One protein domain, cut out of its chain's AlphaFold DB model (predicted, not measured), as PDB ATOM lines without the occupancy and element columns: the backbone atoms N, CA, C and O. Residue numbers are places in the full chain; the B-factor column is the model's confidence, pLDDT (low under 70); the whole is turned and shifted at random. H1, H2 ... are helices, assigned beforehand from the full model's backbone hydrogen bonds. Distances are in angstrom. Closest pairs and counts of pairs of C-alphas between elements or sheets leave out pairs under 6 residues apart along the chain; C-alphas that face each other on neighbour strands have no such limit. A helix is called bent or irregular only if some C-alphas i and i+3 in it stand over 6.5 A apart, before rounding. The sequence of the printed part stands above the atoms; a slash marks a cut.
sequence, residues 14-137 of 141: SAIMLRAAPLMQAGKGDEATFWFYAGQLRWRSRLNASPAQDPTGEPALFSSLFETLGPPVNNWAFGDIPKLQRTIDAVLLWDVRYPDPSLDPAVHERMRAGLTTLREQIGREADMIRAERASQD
ATOM      1  N   SER A  14     103.119 124.127 173.554       96.25
ATOM      2  CA  SER A  14     102.478 125.335 173.031       96.25
ATOM      3  C   SER A  14     103.192 126.615 173.443       96.25
ATOM      4  O   SER A  14     103.467 127.466 172.600       96.25
ATOM      5  N   ALA A  15     103.550 126.735 174.721       97.12
ATOM      6  CA  ALA A  15     104.261 127.888 175.257       97.12
ATOM      7  C   ALA A  15     105.679 128.009 174.680       97.12
ATOM      8  O   ALA A  15     106.158 129.122 174.484       97.12
ATOM      9  N   ILE A  16     106.342 126.887 174.385       97.88
ATOM     10  CA  ILE A  16     107.636 126.864 173.689       97.88
ATOM     11  C   ILE A  16     107.461 127.378 172.255       97.88
ATOM     12  O   ILE A  16     108.139 128.322 171.856       97.88
ATOM     13  N   MET A  17     106.515 126.805 171.506       97.69
ATOM     14  CA  MET A  17     106.272 127.138 170.098       97.69
ATOM     15  C   MET A  17     105.847 128.602 169.902       97.69
ATOM     16  O   MET A  17     106.327 129.275 168.991       97.69
ATOM     17  N   LEU A  18     105.000 129.128 170.795       97.69
ATOM     18  CA  LEU A  18     104.501 130.507 170.762       97.69
ATOM     19  C   LEU A  18     105.599 131.570 170.920       97.69
ATOM     20  O   LEU A  18     105.392 132.710 170.504       97.69
ATOM     21  N   ARG A  19     106.783 131.221 171.448       97.88
ATOM     22  CA  ARG A  19     107.924 132.154 171.522       97.88
ATOM     23  C   ARG A  19     108.382 132.627 170.143       97.88
ATOM     24  O   ARG A  19     108.963 133.703 170.044       97.88
ATOM     25  N   ALA A  20     108.103 131.866 169.082       98.25
ATOM     26  CA  ALA A  20     108.503 132.217 167.724       98.25
ATOM     27  C   ALA A  20     107.834 133.504 167.207       98.25
ATOM     28  O   ALA A  20     108.493 134.302 166.544       98.25
ATOM     29  N   ALA A  21     106.560 133.744 167.533       97.62
ATOM     30  CA  ALA A  21     105.789 134.863 166.983       97.62
ATOM     31  C   ALA A  21     106.406 136.253 167.259       97.62
ATOM     32  O   ALA A  21     106.706 136.964 166.295       97.62
ATOM     33  N   PRO A  22     106.656 136.660 168.522       97.88
ATOM     34  CA  PRO A  22     107.259 137.966 168.798       97.88
ATOM     35  C   PRO A  22     108.697 138.077 168.270       97.88
ATOM     36  O   PRO A  22     109.138 139.163 167.903       97.88
ATOM     37  N   LEU A  23     109.435 136.964 168.188       98.38
ATOM     38  CA  LEU A  23     110.793 136.950 167.640       98.38
ATOM     39  C   LEU A  23     110.798 137.189 166.128       98.38
ATOM     40  O   LEU A  23     111.627 137.957 165.645       98.38
ATOM     41  N   MET A  24     109.844 136.607 165.394       98.06
ATOM     42  CA  MET A  24     109.654 136.906 163.972       98.06
ATOM     43  C   MET A  24     109.329 138.385 163.753       98.06
ATOM     44  O   MET A  24     109.941 139.020 162.899       98.06
ATOM     45  N   GLN A  25     108.429 138.957 164.561       97.56
ATOM     46  CA  GLN A  25     108.088 140.386 164.495       97.56
ATOM     47  C   GLN A  25     109.291 141.296 164.787       97.56
ATOM     48  O   GLN A  25     109.411 142.370 164.207       97.56
ATOM     49  N   ALA A  26     110.203 140.853 165.653       97.69
ATOM     50  CA  ALA A  26     111.422 141.576 166.002       97.69
ATOM     51  C   ALA A  26     112.600 141.334 165.033       97.69
ATOM     52  O   ALA A  26     113.716 141.760 165.324       97.69
ATOM     53  N   GLY A  27     112.401 140.612 163.922       96.88
ATOM     54  CA  GLY A  27     113.468 140.281 162.966       96.88
ATOM     55  C   GLY A  27     114.480 139.243 163.474       96.88
ATOM     56  O   GLY A  27     115.516 139.020 162.851       96.88
ATOM     57  N   LYS A  28     114.189 138.571 164.593       98.00
ATOM     58  CA  LYS A  28     115.035 137.542 165.216       98.00
ATOM     59  C   LYS A  28     114.688 136.147 164.703       98.00
ATOM     60  O   LYS A  28     114.406 135.234 165.483       98.00
ATOM     61  N   GLY A  29     114.683 135.982 163.383       97.88
ATOM     62  CA  GLY A  29     114.150 134.770 162.765       97.88
ATOM     63  C   GLY A  29     114.888 133.490 163.167       97.88
ATOM     64  O   GLY A  29     114.246 132.463 163.329       97.88
ATOM     65  N   ASP A  30     116.194 133.538 163.444       97.94
ATOM     66  CA  ASP A  30     116.940 132.341 163.869       97.94
ATOM     67  C   ASP A  30     116.503 131.836 165.251       97.94
ATOM     68  O   ASP A  30     116.329 130.635 165.467       97.94
ATOM     69  N   GLU A  31     116.299 132.762 166.194       98.50
ATOM     70  CA  GLU A  31     115.772 132.427 167.517       98.50
ATOM     71  C   GLU A  31     114.332 131.910 167.393       98.50
ATOM     72  O   GLU A  31     113.962 130.941 168.056       98.50
ATOM     73  N   ALA A  32     113.530 132.512 166.509       98.56
ATOM     74  CA  ALA A  32     112.172 132.058 166.239       98.56
ATOM     75  C   ALA A  32     112.137 130.637 165.658       98.56
ATOM     76  O   ALA A  32     111.356 129.808 166.125       98.56
ATOM     77  N   THR A  33     113.011 130.331 164.691       98.69
ATOM     78  CA  THR A  33     113.156 128.993 164.108       98.69
ATOM     79  C   THR A  33     113.494 127.969 165.183       98.69
ATOM     80  O   THR A  33     112.845 126.927 165.245       98.69
ATOM     81  N   PHE A  34     114.436 128.272 166.082       98.75
ATOM     82  CA  PHE A  34     114.750 127.374 167.194       98.75
ATOM     83  C   PHE A  34     113.502 127.044 168.025       98.75
ATOM     84  O   PHE A  34     113.188 125.871 168.232       98.75
ATOM     85  N   TRP A  35     112.767 128.061 168.481       98.69
ATOM     86  CA  TRP A  35     111.613 127.854 169.358       98.69
ATOM     87  C   TRP A  35     110.449 127.145 168.668       98.69
ATOM     88  O   TRP A  35     109.793 126.303 169.282       98.69
ATOM     89  N   PHE A  36     110.230 127.431 167.386       98.69
ATOM     90  CA  PHE A  36     109.225 126.752 166.580       98.69
ATOM     91  C   PHE A  36     109.512 125.248 166.460       98.69
ATOM     92  O   PHE A  36     108.647 124.435 166.786       98.69
ATOM     93  N   TYR A  37     110.734 124.866 166.066       98.69
ATOM     94  CA  TYR A  37     111.114 123.455 165.931       98.69
ATOM     95  C   TYR A  37     111.201 122.736 167.289       98.69
ATOM     96  O   TYR A  37     110.792 121.579 167.388       98.69
ATOM     97  N   ALA A  38     111.650 123.410 168.355       98.56
ATOM     98  CA  ALA A  38     111.656 122.851 169.712       98.56
ATOM     99  C   ALA A  38     110.236 122.562 170.226       98.56
ATOM    100  O   ALA A  38     109.957 121.471 170.731       98.56
ATOM    101  N   GLY A  39     109.318 123.517 170.050       98.25
ATOM    102  CA  GLY A  39     107.912 123.342 170.401       98.25
ATOM    103  C   GLY A  39     107.260 122.235 169.578       98.25
ATOM    104  O   GLY A  39     106.599 121.364 170.140       98.25
ATOM    105  N   GLN A  40     107.520 122.199 168.266       98.25
ATOM    106  CA  GLN A  40     107.032 121.144 167.379       98.25
ATOM    107  C   GLN A  40     107.498 119.750 167.828       98.25
ATOM    108  O   GLN A  40     106.677 118.834 167.878       98.25
ATOM    109  N   LEU A  41     108.779 119.577 168.171       98.62
ATOM    110  CA  LEU A  41     109.326 118.299 168.635       98.62
ATOM    111  C   LEU A  41     108.595 117.801 169.890       98.62
ATOM    112  O   LEU A  41     108.095 116.669 169.916       98.62
ATOM    113  N   ARG A  42     108.487 118.655 170.915       98.00
ATOM    114  CA  ARG A  42     107.801 118.323 172.174       98.00
ATOM    115  C   ARG A  42     106.320 118.024 171.938       98.00
ATOM    116  O   ARG A  42     105.800 117.038 172.456       98.00
ATOM    117  N   TRP A  43     105.652 118.812 171.099       97.00
ATOM    118  CA  TRP A  43     104.219 118.646 170.864       97.00
ATOM    119  C   TRP A  43     103.911 117.385 170.070       97.00
ATOM    120  O   TRP A  43     103.054 116.603 170.471       97.00
ATOM    121  N   ARG A  44     104.659 117.115 168.994       97.38
ATOM    122  CA  ARG A  44     104.512 115.865 168.239       97.38
ATOM    123  C   ARG A  44     104.746 114.650 169.128       97.38
ATOM    124  O   ARG A  44     104.002 113.683 169.008       97.38
ATOM    125  N   SER A  45     105.703 114.718 170.051       97.62
ATOM    126  CA  SER A  45     105.954 113.637 171.014       97.62
ATOM    127  C   SER A  45     104.749 113.383 171.915       97.62
ATOM    128  O   SER A  45     104.340 112.240 172.082       97.62
ATOM    129  N   ARG A  46     104.126 114.450 172.421       95.25
ATOM    130  CA  ARG A  46     102.912 114.370 173.237       95.25
ATOM    131  C   ARG A  46     101.721 113.800 172.461       95.25
ATOM    132  O   ARG A  46     101.124 112.826 172.902       95.25
ATOM    133  N   LEU A  47     101.413 114.341 171.278       95.44
ATOM    134  CA  LEU A  47     100.247 113.904 170.493       95.44
ATOM    135  C   LEU A  47     100.382 112.451 170.009       95.44
ATOM    136  O   LEU A  47      99.402 111.712 169.982       95.44
ATOM    137  N   ASN A  48     101.595 112.019 169.648       95.81
ATOM    138  CA  ASN A  48     101.830 110.654 169.164       95.81
ATOM    139  C   ASN A  48     101.882 109.609 170.291       95.81
ATOM    140  O   ASN A  48     101.862 108.413 169.999       95.81
ATOM    141  N   ALA A  49     101.931 110.029 171.559       94.62
ATOM    142  CA  ALA A  49     101.805 109.127 172.700       94.62
ATOM    143  C   ALA A  49     100.339 108.761 172.993       94.62
ATOM    144  O   ALA A  49     100.070 107.779 173.678       94.62
ATOM    145  N   SER A  50      99.375 109.527 172.475       87.12
ATOM    146  CA  SER A  50      97.939 109.289 172.666       87.12
ATOM    147  C   SER A  50      97.154 109.579 171.381       87.12
ATOM    148  O   SER A  50      96.388 110.538 171.312       87.12
ATOM    149  N   PRO A  51      97.304 108.739 170.339       76.12
ATOM    150  CA  PRO A  51      96.687 108.979 169.032       76.12
ATOM    151  C   PRO A  51      95.146 108.941 169.037       76.12
ATOM    152  O   PRO A  51      94.535 109.424 168.093       76.12
ATOM    153  N   ALA A  52      94.514 108.394 170.083       81.31
ATOM    154  CA  ALA A  52      93.055 108.324 170.237       81.31
ATOM    155  C   ALA A  52      92.439 109.522 170.996       81.31
ATOM    156  O   ALA A  52      91.292 109.450 171.435       81.31
ATOM    157  N   GLN A  53      93.200 110.598 171.206       86.12
ATOM    158  CA  GLN A  53      92.727 111.803 171.894       86.12
ATOM    159  C   GLN A  53      91.679 112.584 171.085       86.12
ATOM    160  O   GLN A  53      91.615 112.479 169.860       86.12
ATOM    161  N   ASP A  54      90.889 113.406 171.783       89.62
ATOM    162  CA  ASP A  54      89.896 114.294 171.175       89.62
ATOM    163  C   ASP A  54      90.550 115.192 170.104       89.62
ATOM    164  O   ASP A  54      91.435 115.994 170.432       89.62
ATOM    165  N   PRO A  55      90.131 115.091 168.827       88.69
ATOM    166  CA  PRO A  55      90.728 115.866 167.746       88.69
ATOM    167  C   PRO A  55      90.478 117.374 167.874       88.69
ATOM    168  O   PRO A  55      91.214 118.153 167.275       88.69
ATOM    169  N   THR A  56      89.478 117.801 168.651       91.94
ATOM    170  CA  THR A  56      89.130 119.217 168.846       91.94
ATOM    171  C   THR A  56      89.957 119.910 169.936       91.94
ATOM    172  O   THR A  56      89.925 121.134 170.045       91.94
ATOM    173  N   GLY A  57      90.728 119.142 170.715       92.00
ATOM    174  CA  GLY A  57      91.592 119.641 171.785       92.00
ATOM    175  C   GLY A  57      93.006 119.995 171.314       92.00
ATOM    176  O   GLY A  57      93.214 120.825 170.427       92.00
ATOM    177  N   GLU A  58      94.017 119.363 171.924       92.06
ATOM    178  CA  GLU A  58      95.429 119.623 171.607       92.06
ATOM    179  C   GLU A  58      95.806 119.428 170.127       92.06
ATOM    180  O   GLU A  58      96.609 120.231 169.646       92.06
ATOM    181  N   PRO A  59      95.259 118.442 169.381       95.00
ATOM    182  CA  PRO A  59      95.505 118.329 167.943       95.00
ATOM    183  C   PRO A  59      95.080 119.571 167.158       95.00
ATOM    184  O   PRO A  59      95.881 120.099 166.391       95.00
ATOM    185  N   ALA A  60      93.858 120.071 167.371       95.75
ATOM    186  CA  ALA A  60      93.364 121.266 166.688       95.75
ATOM    187  C   ALA A  60      94.195 122.508 167.041       95.75
ATOM    188  O   ALA A  60      94.541 123.294 166.157       95.75
ATOM    189  N   LEU A  61      94.574 122.658 168.315       95.81
ATOM    190  CA  LEU A  61      95.432 123.761 168.747       95.81
ATOM    191  C   LEU A  61      96.826 123.687 168.105       95.81
ATOM    192  O   LEU A  61      97.340 124.706 167.641       95.81
ATOM    193  N   PHE A  62      97.429 122.496 168.053       96.81
ATOM    194  CA  PHE A  62      98.708 122.293 167.377       96.81
ATOM    195  C   PHE A  62      98.611 122.652 165.894       96.81
ATOM    196  O   PHE A  62      99.441 123.419 165.414       96.81
ATOM    197  N   SER A  63      97.592 122.152 165.186       96.62
ATOM    198  CA  SER A  63      97.381 122.458 163.767       96.62
ATOM    199  C   SER A  63      97.234 123.960 163.533       96.62
ATOM    200  O   SER A  63      97.951 124.517 162.706       96.62
ATOM    201  N   SER A  64      96.403 124.641 164.327       97.31
ATOM    202  CA  SER A  64      96.199 126.089 164.214       97.31
ATOM    203  C   SER A  64      97.499 126.880 164.410       97.31
ATOM    204  O   SER A  64      97.818 127.766 163.612       97.31
ATOM    205  N   LEU A  65      98.296 126.547 165.430       97.00
ATOM    206  CA  LEU A  65      99.577 127.218 165.664       97.00
ATOM    207  C   LEU A  65     100.623 126.862 164.610       97.00
ATOM    208  O   LEU A  65     101.410 127.723 164.222       97.00
ATOM    209  N   PHE A  66     100.642 125.622 164.128       97.31
ATOM    210  CA  PHE A  66     101.553 125.200 163.072       97.31
ATOM    211  C   PHE A  66     101.268 125.930 161.757       97.31
ATOM    212  O   PHE A  66     102.199 126.434 161.134       97.31
ATOM    213  N   GLU A  67     100.000 126.064 161.377       97.50
ATOM    214  CA  GLU A  67      99.574 126.798 160.180       97.50
ATOM    215  C   GLU A  67      99.791 128.309 160.307       97.50
ATOM    216  O   GLU A  67     100.135 128.964 159.329       97.50
ATOM    217  N   THR A  68      99.646 128.868 161.510       97.12
ATOM    218  CA  THR A  68      99.815 130.312 161.732       97.12
ATOM    219  C   THR A  68     101.289 130.715 161.824       97.12
ATOM    220  O   THR A  68     101.707 131.722 161.256       97.12
ATOM    221  N   LEU A  69     102.097 129.946 162.559       98.06
ATOM    222  CA  LEU A  69     103.497 130.278 162.843       98.06
ATOM    223  C   LEU A  69     104.464 129.682 161.817       98.06
ATOM    224  O   LEU A  69     105.537 130.237 161.591       98.06
ATOM    225  N   GLY A  70     104.098 128.557 161.204       97.69
ATOM    226  CA  GLY A  70     104.951 127.810 160.289       97.69
ATOM    227  C   GLY A  70     105.344 128.593 159.043       97.69
ATOM    228  O   GLY A  70     106.541 128.710 158.803       97.69
ATOM    229  N   PRO A  71     104.409 129.163 158.263       96.88
ATOM    230  CA  PRO A  71     104.746 129.862 157.026       96.88
ATOM    231  C   PRO A  71     105.804 130.968 157.190       96.88
ATOM    232  O   PRO A  71     106.818 130.897 156.491       96.88
ATOM    233  N   PRO A  72     105.674 131.943 158.117       97.38
ATOM    234  CA  PRO A  72     106.699 132.977 158.264       97.38
ATOM    235  C   PRO A  72     108.036 132.421 158.777       97.38
ATOM    236  O   PRO A  72     109.091 132.819 158.283       97.38
ATOM    237  N   VAL A  73     108.014 131.480 159.730       98.50
ATOM    238  CA  VAL A  73     109.240 130.885 160.286       98.50
ATOM    239  C   VAL A  73     109.970 130.039 159.244       98.50
ATOM    240  O   VAL A  73     111.184 130.158 159.103       98.50
ATOM    241  N   ASN A  74     109.248 129.206 158.498       97.31
ATOM    242  CA  ASN A  74     109.818 128.344 157.469       97.31
ATOM    243  C   ASN A  74     110.325 129.173 156.291       97.31
ATOM    244  O   ASN A  74     111.408 128.894 155.789       97.31
ATOM    245  N   ASN A  75     109.618 130.233 155.888       96.94
ATOM    246  CA  ASN A  75     110.122 131.097 154.827       96.94
ATOM    247  C   ASN A  75     111.477 131.729 155.193       96.94
ATOM    248  O   ASN A  75     112.382 131.764 154.361       96.94
ATOM    249  N   TRP A  76     111.647 132.161 156.448       97.94
ATOM    250  CA  TRP A  76     112.951 132.596 156.955       97.94
ATOM    251  C   TRP A  76     113.964 131.448 156.957       97.94
ATOM    252  O   TRP A  76     115.051 131.567 156.390       97.94
ATOM    253  N   ALA A  77     113.613 130.338 157.602       98.25
ATOM    254  CA  ALA A  77     114.523 129.235 157.874       98.25
ATOM    255  C   ALA A  77     115.083 128.600 156.597       98.25
ATOM    256  O   ALA A  77     116.289 128.410 156.481       98.25
ATOM    257  N   PHE A  78     114.224 128.329 155.615       98.19
ATOM    258  CA  PHE A  78     114.620 127.723 154.344       98.19
ATOM    259  C   PHE A  78     115.396 128.676 153.427       98.19
ATOM    260  O   PHE A  78     115.979 128.221 152.447       98.19
ATOM    261  N   GLY A  79     115.459 129.971 153.756       97.94
ATOM    262  CA  GLY A  79     116.356 130.906 153.082       97.94
ATOM    263  C   GLY A  79     117.836 130.572 153.298       97.94
ATOM    264  O   GLY A  79     118.621 130.814 152.397       97.94
ATOM    265  N   ASP A  80     118.207 129.969 154.435       98.38
ATOM    266  CA  ASP A  80     119.590 129.572 154.750       98.38
ATOM    267  C   ASP A  80     119.618 128.113 155.241       98.38
ATOM    268  O   ASP A  80     119.477 127.806 156.431       98.38
ATOM    269  N   ILE A  81     119.795 127.189 154.292       98.25
ATOM    270  CA  ILE A  81     119.751 125.742 154.542       98.25
ATOM    271  C   ILE A  81     120.825 125.268 155.542       98.25
ATOM    272  O   ILE A  81     120.460 124.597 156.514       98.25
ATOM    273  N   PRO A  82     122.124 125.617 155.400       98.12
ATOM    274  CA  PRO A  82     123.134 125.233 156.390       98.12
ATOM    275  C   PRO A  82     122.823 125.738 157.803       98.12
ATOM    276  O   PRO A  82     123.169 125.096 158.799       98.12
ATOM    277  N   LYS A  83     122.189 126.905 157.936       98.25
ATOM    278  CA  LYS A  83     121.796 127.441 159.242       98.25
ATOM    279  C   LYS A  83     120.548 126.778 159.805       98.25
ATOM    280  O   LYS A  83     120.513 126.533 161.013       98.25
ATOM    281  N   LEU A  84     119.575 126.419 158.971       98.62
ATOM    282  CA  LEU A  84     118.445 125.591 159.386       98.62
ATOM    283  C   LEU A  84     118.932 124.244 159.937       98.62
ATOM    284  O   LEU A  84     118.541 123.869 161.041       98.62
ATOM    285  N   GLN A  85     119.861 123.569 159.254       98.62
ATOM    286  CA  GLN A  85     120.429 122.312 159.757       98.62
ATOM    287  C   GLN A  85     121.081 122.481 161.137       98.62
ATOM    288  O   GLN A  85     120.745 121.749 162.067       98.62
ATOM    289  N   ARG A  86     121.922 123.512 161.306       98.56
ATOM    290  CA  ARG A  86     122.540 123.846 162.605       98.56
ATOM    291  C   ARG A  86     121.517 124.199 163.684       98.56
ATOM    292  O   ARG A  86     121.743 123.934 164.862       98.56
ATOM    293  N   THR A  87     120.400 124.814 163.303       98.69
ATOM    294  CA  THR A  87     119.320 125.152 164.236       98.69
ATOM    295  C   THR A  87     118.605 123.894 164.709       98.69
ATOM    296  O   THR A  87     118.377 123.750 165.909       98.69
ATOM    297  N   ILE A  88     118.324 122.950 163.808       98.69
ATOM    298  CA  ILE A  88     117.748 121.652 164.172       98.69
ATOM    299  C   ILE A  88     118.711 120.863 165.074       98.69
ATOM    300  O   ILE A  88     118.276 120.324 166.090       98.69
ATOM    301  N   ASP A  89     120.016 120.867 164.785       98.69
ATOM    302  CA  ASP A  89     121.025 120.268 165.673       98.69
ATOM    303  C   ASP A  89     121.000 120.894 167.072       98.69
ATOM    304  O   ASP A  89     121.053 120.192 168.084       98.69
ATOM    305  N   ALA A  90     120.872 122.222 167.149       98.62
ATOM    306  CA  ALA A  90     120.763 122.925 168.419       98.62
ATOM    307  C   ALA A  90     119.477 122.565 169.179       98.62
ATOM    308  O   ALA A  90     119.524 122.464 170.405       98.62
ATOM    309  N   VAL A  91     118.352 122.362 168.484       98.75
ATOM    310  CA  VAL A  91     117.089 121.896 169.084       98.75
ATOM    311  C   VAL A  91     117.252 120.491 169.658       98.75
ATOM    312  O   VAL A  91     116.890 120.268 170.810       98.75
ATOM    313  N   LEU A  92     117.839 119.562 168.900       98.69
ATOM    314  CA  LEU A  92     118.088 118.190 169.353       98.69
ATOM    315  C   LEU A  92     119.023 118.160 170.572       98.69
ATOM    316  O   LEU A  92     118.754 117.463 171.549       98.69
ATOM    317  N   LEU A  93     120.090 118.963 170.559       98.44
ATOM    318  CA  LEU A  93     121.005 119.081 171.696       98.44
ATOM    319  C   LEU A  93     120.320 119.687 172.929       98.44
ATOM    320  O   LEU A  93     120.543 119.233 174.053       98.44
ATOM    321  N   TRP A  94     119.506 120.725 172.729       98.44
ATOM    322  CA  TRP A  94     118.722 121.344 173.795       98.44
ATOM    323  C   TRP A  94     117.756 120.342 174.425       98.44
ATOM    324  O   TRP A  94     117.687 120.250 175.648       98.44
ATOM    325  N   ASP A  95     117.069 119.560 173.598       98.19
ATOM    326  CA  ASP A  95     116.083 118.575 174.028       98.19
ATOM    327  C   ASP A  95     116.694 117.483 174.923       98.19
ATOM    328  O   ASP A  95     116.094 117.104 175.932       98.19
ATOM    329  N   VAL A  96     117.918 117.044 174.600       97.25
ATOM    330  CA  VAL A  96     118.708 116.112 175.423       97.25
ATOM    331  C   VAL A  96     119.155 116.758 176.734       97.25
ATOM    332  O   VAL A  96     119.116 116.116 177.783       97.25
ATOM    333  N   ARG A  97     119.600 118.020 176.693       97.50
ATOM    334  CA  ARG A  97     120.114 118.725 177.876       97.50
ATOM    335  C   ARG A  97     119.012 119.098 178.872       97.50
ATOM    336  O   ARG A  97     119.276 119.118 180.071       97.50
ATOM    337  N   TYR A  98     117.813 119.395 178.383       97.06
ATOM    338  CA  TYR A  98     116.671 119.827 179.188       97.06
ATOM    339  C   TYR A  98     115.452 118.954 178.864       97.06
ATOM    340  O   TYR A  98     114.544 119.406 178.157       97.06
ATOM    341  N   PRO A  99     115.446 117.687 179.322       95.12
ATOM    342  CA  PRO A  99     114.391 116.737 179.001       95.12
ATOM    343  C   PRO A  99     113.054 117.142 179.631       95.12
ATOM    344  O   PRO A  99     113.014 117.667 180.744       95.12
ATOM    345  N   ASP A 100     111.959 116.818 178.943       95.12
ATOM    346  CA  ASP A 100     110.615 116.839 179.518       95.12
ATOM    347  C   ASP A 100     110.268 115.425 180.023       95.12
ATOM    348  O   ASP A 100     110.005 114.536 179.206       95.12
ATOM    349  N   PRO A 101     110.274 115.181 181.347       93.38
ATOM    350  CA  PRO A 101     110.012 113.858 181.909       93.38
ATOM    351  C   PRO A 101     108.549 113.411 181.770       93.38
ATOM    352  O   PRO A 101     108.245 112.265 182.088       93.38
ATOM    353  N   SER A 102     107.638 114.289 181.329       93.75
ATOM    354  CA  SER A 102     106.228 113.940 181.114       93.75
ATOM    355  C   SER A 102     105.968 113.233 179.780       93.75
ATOM    356  O   SER A 102     104.884 112.686 179.577       93.75
ATOM    357  N   LEU A 103     106.939 113.237 178.863       95.62
ATOM    358  CA  LEU A 103     106.807 112.590 177.562       95.62
ATOM    359  C   LEU A 103     107.082 111.090 177.652       95.62
ATOM    360  O   LEU A 103     108.010 110.658 178.334       95.62
ATOM    361  N   ASP A 104     106.333 110.305 176.875       97.06
ATOM    362  CA  ASP A 104     106.655 108.896 176.654       97.06
ATOM    363  C   ASP A 104     108.051 108.782 176.002       97.06
ATOM    364  O   ASP A 104     108.243 109.297 174.892       97.06
ATOM    365  N   PRO A 105     109.033 108.118 176.646       96.69
ATOM    366  CA  PRO A 105     110.405 108.094 176.147       96.69
ATOM    367  C   PRO A 105     110.552 107.438 174.769       96.69
ATOM    368  O   PRO A 105     111.342 107.901 173.949       96.69
ATOM    369  N   ALA A 106     109.785 106.381 174.484       97.50
ATOM    370  CA  ALA A 106     109.885 105.640 173.228       97.50
ATOM    371  C   ALA A 106     109.227 106.396 172.066       97.50
ATOM    372  O   ALA A 106     109.706 106.368 170.929       97.50
ATOM    373  N   VAL A 107     108.116 107.086 172.319       97.94
ATOM    374  CA  VAL A 107     107.508 108.008 171.352       97.94
ATOM    375  C   VAL A 107     108.441 109.185 171.101       97.94
ATOM    376  O   VAL A 107     108.691 109.533 169.947       97.94
ATOM    377  N   HIS A 108     108.977 109.776 172.162       98.12
ATOM    378  CA  HIS A 108     109.815 110.957 172.061       98.12
ATOM    379  C   HIS A 108     111.119 110.687 171.300       98.12
ATOM    380  O   HIS A 108     111.477 111.463 170.412       98.12
ATOM    381  N   GLU A 109     111.771 109.548 171.542       98.38
ATOM    382  CA  GLU A 109     112.973 109.155 170.799       98.38
ATOM    383  C   GLU A 109     112.689 108.965 169.299       98.38
ATOM    384  O   GLU A 109     113.450 109.429 168.451       98.38
ATOM    385  N   ARG A 110     111.531 108.387 168.940       98.44
ATOM    386  CA  ARG A 110     111.096 108.313 167.533       98.44
ATOM    387  C   ARG A 110     110.905 109.696 166.913       98.44
ATOM    388  O   ARG A 110     111.243 109.888 165.747       98.44
ATOM    389  N   MET A 111     110.378 110.664 167.667       98.44
ATOM    390  CA  MET A 111     110.212 112.032 167.166       98.44
ATOM    391  C   MET A 111     111.553 112.745 166.972       98.44
ATOM    392  O   MET A 111     111.719 113.439 165.969       98.44
ATOM    393  N   ARG A 112     112.533 112.532 167.863       98.56
ATOM    394  CA  ARG A 112     113.907 113.029 167.672       98.56
ATOM    395  C   ARG A 112     114.543 112.441 166.424       98.56
ATOM    396  O   ARG A 112     115.049 113.192 165.597       98.56
ATOM    397  N   ALA A 113     114.465 111.121 166.254       98.62
ATOM    398  CA  ALA A 113     114.983 110.445 165.069       98.62
ATOM    399  C   ALA A 113     114.337 110.988 163.785       98.62
ATOM    400  O   ALA A 113     115.035 111.270 162.813       98.62
ATOM    401  N   GLY A 114     113.020 111.221 163.796       98.50
ATOM    402  CA  GLY A 114     112.314 111.852 162.679       98.50
ATOM    403  C   GLY A 114     112.826 113.261 162.356       98.50
ATOM    404  O   GLY A 114     113.014 113.592 161.186       98.50
ATOM    405  N   LEU A 115     113.104 114.078 163.376       98.62
ATOM    406  CA  LEU A 115     113.669 115.416 163.191       98.62
ATOM    407  C   LEU A 115     115.117 115.369 162.663       98.62
ATOM    408  O   LEU A 115     115.473 116.162 161.791       98.62
ATOM    409  N   THR A 116     115.927 114.407 163.113       98.69
ATOM    410  CA  THR A 116     117.265 114.143 162.555       98.69
ATOM    411  C   THR A 116     117.186 113.778 161.073       98.69
ATOM    412  O   THR A 116     117.899 114.365 160.258       98.69
ATOM    413  N   THR A 117     116.277 112.875 160.695       98.62
ATOM    414  CA  THR A 117     116.062 112.492 159.291       98.62
ATOM    415  C   THR A 117     115.642 113.688 158.437       98.62
ATOM    416  O   THR A 117     116.174 113.870 157.342       98.62
ATOM    417  N   LEU A 118     114.742 114.540 158.945       98.19
ATOM    418  CA  LEU A 118     114.331 115.769 158.262       98.19
ATOM    419  C   LEU A 118     115.525 116.702 158.011       98.19
ATOM    420  O   LEU A 118     115.708 117.175 156.892       98.19
ATOM    421  N   ARG A 119     116.371 116.938 159.023       98.56
ATOM    422  CA  ARG A 119     117.592 117.756 158.890       98.56
ATOM    423  C   ARG A 119     118.516 117.232 157.791       98.56
ATOM    424  O   ARG A 119     119.091 118.013 157.031       98.56
ATOM    425  N   GLU A 120     118.704 115.919 157.724       98.56
ATOM    426  CA  GLU A 120     119.551 115.305 156.699       98.56
ATOM    427  C   GLU A 120     118.934 115.408 155.310       98.56
ATOM    428  O   GLU A 120     119.644 115.709 154.352       98.56
ATOM    429  N   GLN A 121     117.623 115.192 155.201       98.38
ATOM    430  CA  GLN A 121     116.898 115.335 153.946       98.38
ATOM    431  C   GLN A 121     117.007 116.760 153.403       98.38
ATOM    432  O   GLN A 121     117.409 116.931 152.258       98.38
ATOM    433  N   ILE A 122     116.774 117.769 154.248       97.81
ATOM    434  CA  ILE A 122     116.942 119.189 153.906       97.81
ATOM    435  C   ILE A 122     118.345 119.468 153.338       97.81
ATOM    436  O   ILE A 122     118.484 120.216 152.375       97.81
ATOM    437  N   GLY A 123     119.388 118.855 153.905       97.62
ATOM    438  CA  GLY A 123     120.756 118.993 153.399       97.62
ATOM    439  C   GLY A 123     120.977 118.321 152.046       97.62
ATOM    440  O   GLY A 123     121.584 118.916 151.161       97.62
ATOM    441  N   ARG A 124     120.473 117.092 151.874       98.44
ATOM    442  CA  ARG A 124     120.567 116.354 150.601       98.44
ATOM    443  C   ARG A 124     119.817 117.054 149.470       98.44
ATOM    444  O   ARG A 124     120.254 117.003 148.328       98.44
ATOM    445  N   GLU A 125     118.704 117.698 149.796       98.19
ATOM    446  CA  GLU A 125     117.806 118.362 148.849       98.19
ATOM    447  C   GLU A 125     118.072 119.871 148.731       98.19
ATOM    448  O   GLU A 125     117.316 120.576 148.067       98.19
ATOM    449  N   ALA A 126     119.147 120.385 149.338       97.88
ATOM    450  CA  ALA A 126     119.397 121.821 149.464       97.88
ATOM    451  C   ALA A 126     119.355 122.574 148.124       97.88
ATOM    452  O   ALA A 126     118.773 123.654 148.047       97.88
ATOM    453  N   ASP A 127     119.942 122.013 147.065       98.00
ATOM    454  CA  ASP A 127     119.966 122.658 145.748       98.00
ATOM    455  C   ASP A 127     118.585 122.679 145.087       98.00
ATOM    456  O   ASP A 127     118.198 123.691 144.502       98.00
ATOM    457  N   MET A 128     117.807 121.605 145.246       98.06
ATOM    458  CA  MET A 128     116.419 121.544 144.783       98.06
ATOM    459  C   MET A 128     115.555 122.570 145.522       98.06
ATOM    460  O   MET A 128     114.827 123.327 144.887       98.06
ATOM    461  N   ILE A 129     115.700 122.655 146.847       97.62
ATOM    462  CA  ILE A 129     114.980 123.621 147.680       97.62
ATOM    463  C   ILE A 129     115.320 125.057 147.261       97.62
ATOM    464  O   ILE A 129     114.422 125.880 147.102       97.62
ATOM    465  N   ARG A 130     116.602 125.379 147.041       97.69
ATOM    466  CA  ARG A 130     117.019 126.717 146.583       97.69
ATOM    467  C   ARG A 130     116.417 127.072 145.226       97.69
ATOM    468  O   ARG A 130     115.989 128.212 145.040       97.69
ATOM    469  N   ALA A 131     116.384 126.114 144.298       97.75
ATOM    470  CA  ALA A 131     115.802 126.299 142.972       97.75
ATOM    471  C   ALA A 131     114.283 126.519 143.036       97.75
ATOM    472  O   ALA A 131     113.773 127.428 142.383       97.75
ATOM    473  N   GLU A 132     113.567 125.742 143.852       97.31
ATOM    474  CA  GLU A 132     112.128 125.913 144.080       97.31
ATOM    475  C   GLU A 132     111.810 127.257 144.745       97.31
ATOM    476  O   GLU A 132     110.881 127.951 144.346       97.31
ATOM    477  N   ARG A 133     112.616 127.681 145.720       96.75
ATOM    478  CA  ARG A 133     112.468 129.005 146.336       96.75
ATOM    479  C   ARG A 133     112.650 130.123 145.317       96.75
ATOM    480  O   ARG A 133     111.824 131.026 145.259       96.75
ATOM    481  N   ALA A 134     113.687 130.034 144.486       96.88
ATOM    482  CA  ALA A 134     113.943 131.028 143.450       96.88
ATOM    483  C   ALA A 134     112.813 131.095 142.408       96.88
ATOM    484  O   ALA A 134     112.494 132.184 141.944       96.88
ATOM    485  N   SER A 135     112.173 129.967 142.063       97.25
ATOM    486  CA  SER A 135     111.031 129.959 141.133       97.25
ATOM    487  C   SER A 135     109.745 130.546 141.727       97.25
ATOM    488  O   SER A 135     108.824 130.872 140.981       97.25
ATOM    489  N   GLN A 136     109.692 130.696 143.052       95.50
ATOM    490  CA  GLN A 136     108.598 131.311 143.805       95.50
ATOM    491  C   GLN A 136     108.936 132.737 144.281       95.50
ATOM    492  O   GLN A 136     108.258 133.258 145.166       95.50
ATOM    493  N   ASP A 137     110.001 133.350 143.747       95.38
ATOM    494  CA  ASP A 137     110.511 134.667 144.158       95.38
ATOM    495  C   ASP A 137     110.846 134.765 145.664       95.38
ATOM    496  O   ASP A 137     110.822 135.841 146.269       95.38
TER     497      ASP A 137
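AT A GLANCE: This is residues 14 to 137 of the 141 residues of an uncharacterized protein of Rhizobium sp. PP-WC-1G-195 (UniProt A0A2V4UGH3). One long helix, H3, runs through the middle, with the helical hairpin of H5 and H6 packed on one side of it and the kinked H4, together with the two short helices H1 and H2, on the other. H7 turns off at an angle beyond the last residues of H6, at one end of the whole. The printed part has 124 residues with seven named helices, H1 to H7 in order along the chain, and no named strand; its class is all helix. It is compact, with a radius of gyration of the C-alphas of 14.8 A, and elongated, spanning 41 by 26 by 25 A.

HOW THE PARTS SIT: H3, residues 29 to 49, is the hub and touches five other helices. H4, residues 58 to 77, touches H3 at a shallow tilt of 29 degrees, opposite ways, as a helical hairpin; the closest C-alphas, of Thr 33 and Val 73, are 5.8 A apart. H4 has a kink of 48 degrees near residue 71 and is irregular, but only just: C-alphas 68 and 71 are 6.8 A apart. H5, residues 81 to 97, touches H3 at residues 30 to 38 alone, at a steep tilt of 53 degrees, the same way; the closest C-alphas, of Ala 38 and Val 91, are 5.6 A apart. H6, residues 105 to 124, touches residues 41 to 49 of H3 alone, closest at the C-alphas of Ser 45 and His 108, 4.8 A. H5 and H6 form a helical hairpin at a shallow tilt of 17 degrees, opposite ways, with the C-alphas of Gln 85 and Arg 119 closest at 5.4 A. H1, residues 14 to 18, touches residues 35 to 43 of H3 alone, and the C-alphas of Met 17 and Gly 39 are closest at 4.1 A. H2, residues 20 to 25, touches residues 29 to 36 of H3 alone, and the C-alphas of Ala 20 and Ala 32 are closest at 4.0 A. H7, residues 126 to 135, touches no helix; it is close to but not clearly touching H5, the C-alphas of Ile 81 and Ala 126 being 6.4 A apart. Every O i to N i+4 pair is within hydrogen-bond range in H1, H2, H3, H5, H6 and H7, and 14 of 16 in H4.

IN THESE COORDINATES: H3 is 30.1 A long from first to last C-alpha, H6 28.7 A, H4 25.4 A and H5 24.4 A. H1 begins at C-alpha 14, (102.478, 125.335, 173.031). H3 begins at C-alpha 29, (114.150, 134.770, 162.765), and H7 ends at C-alpha 135, (111.031, 129.959, 141.133).

THE WHOLE: The two C-alphas farthest apart, of Pro 101 and Ser 135, are 43.9 A apart. The printed part has no cut and no long link; residues 52 to 57, between H3 and H4, stand free. The mean pLDDT of the printed part is 96.8, and no printed residue is under 70.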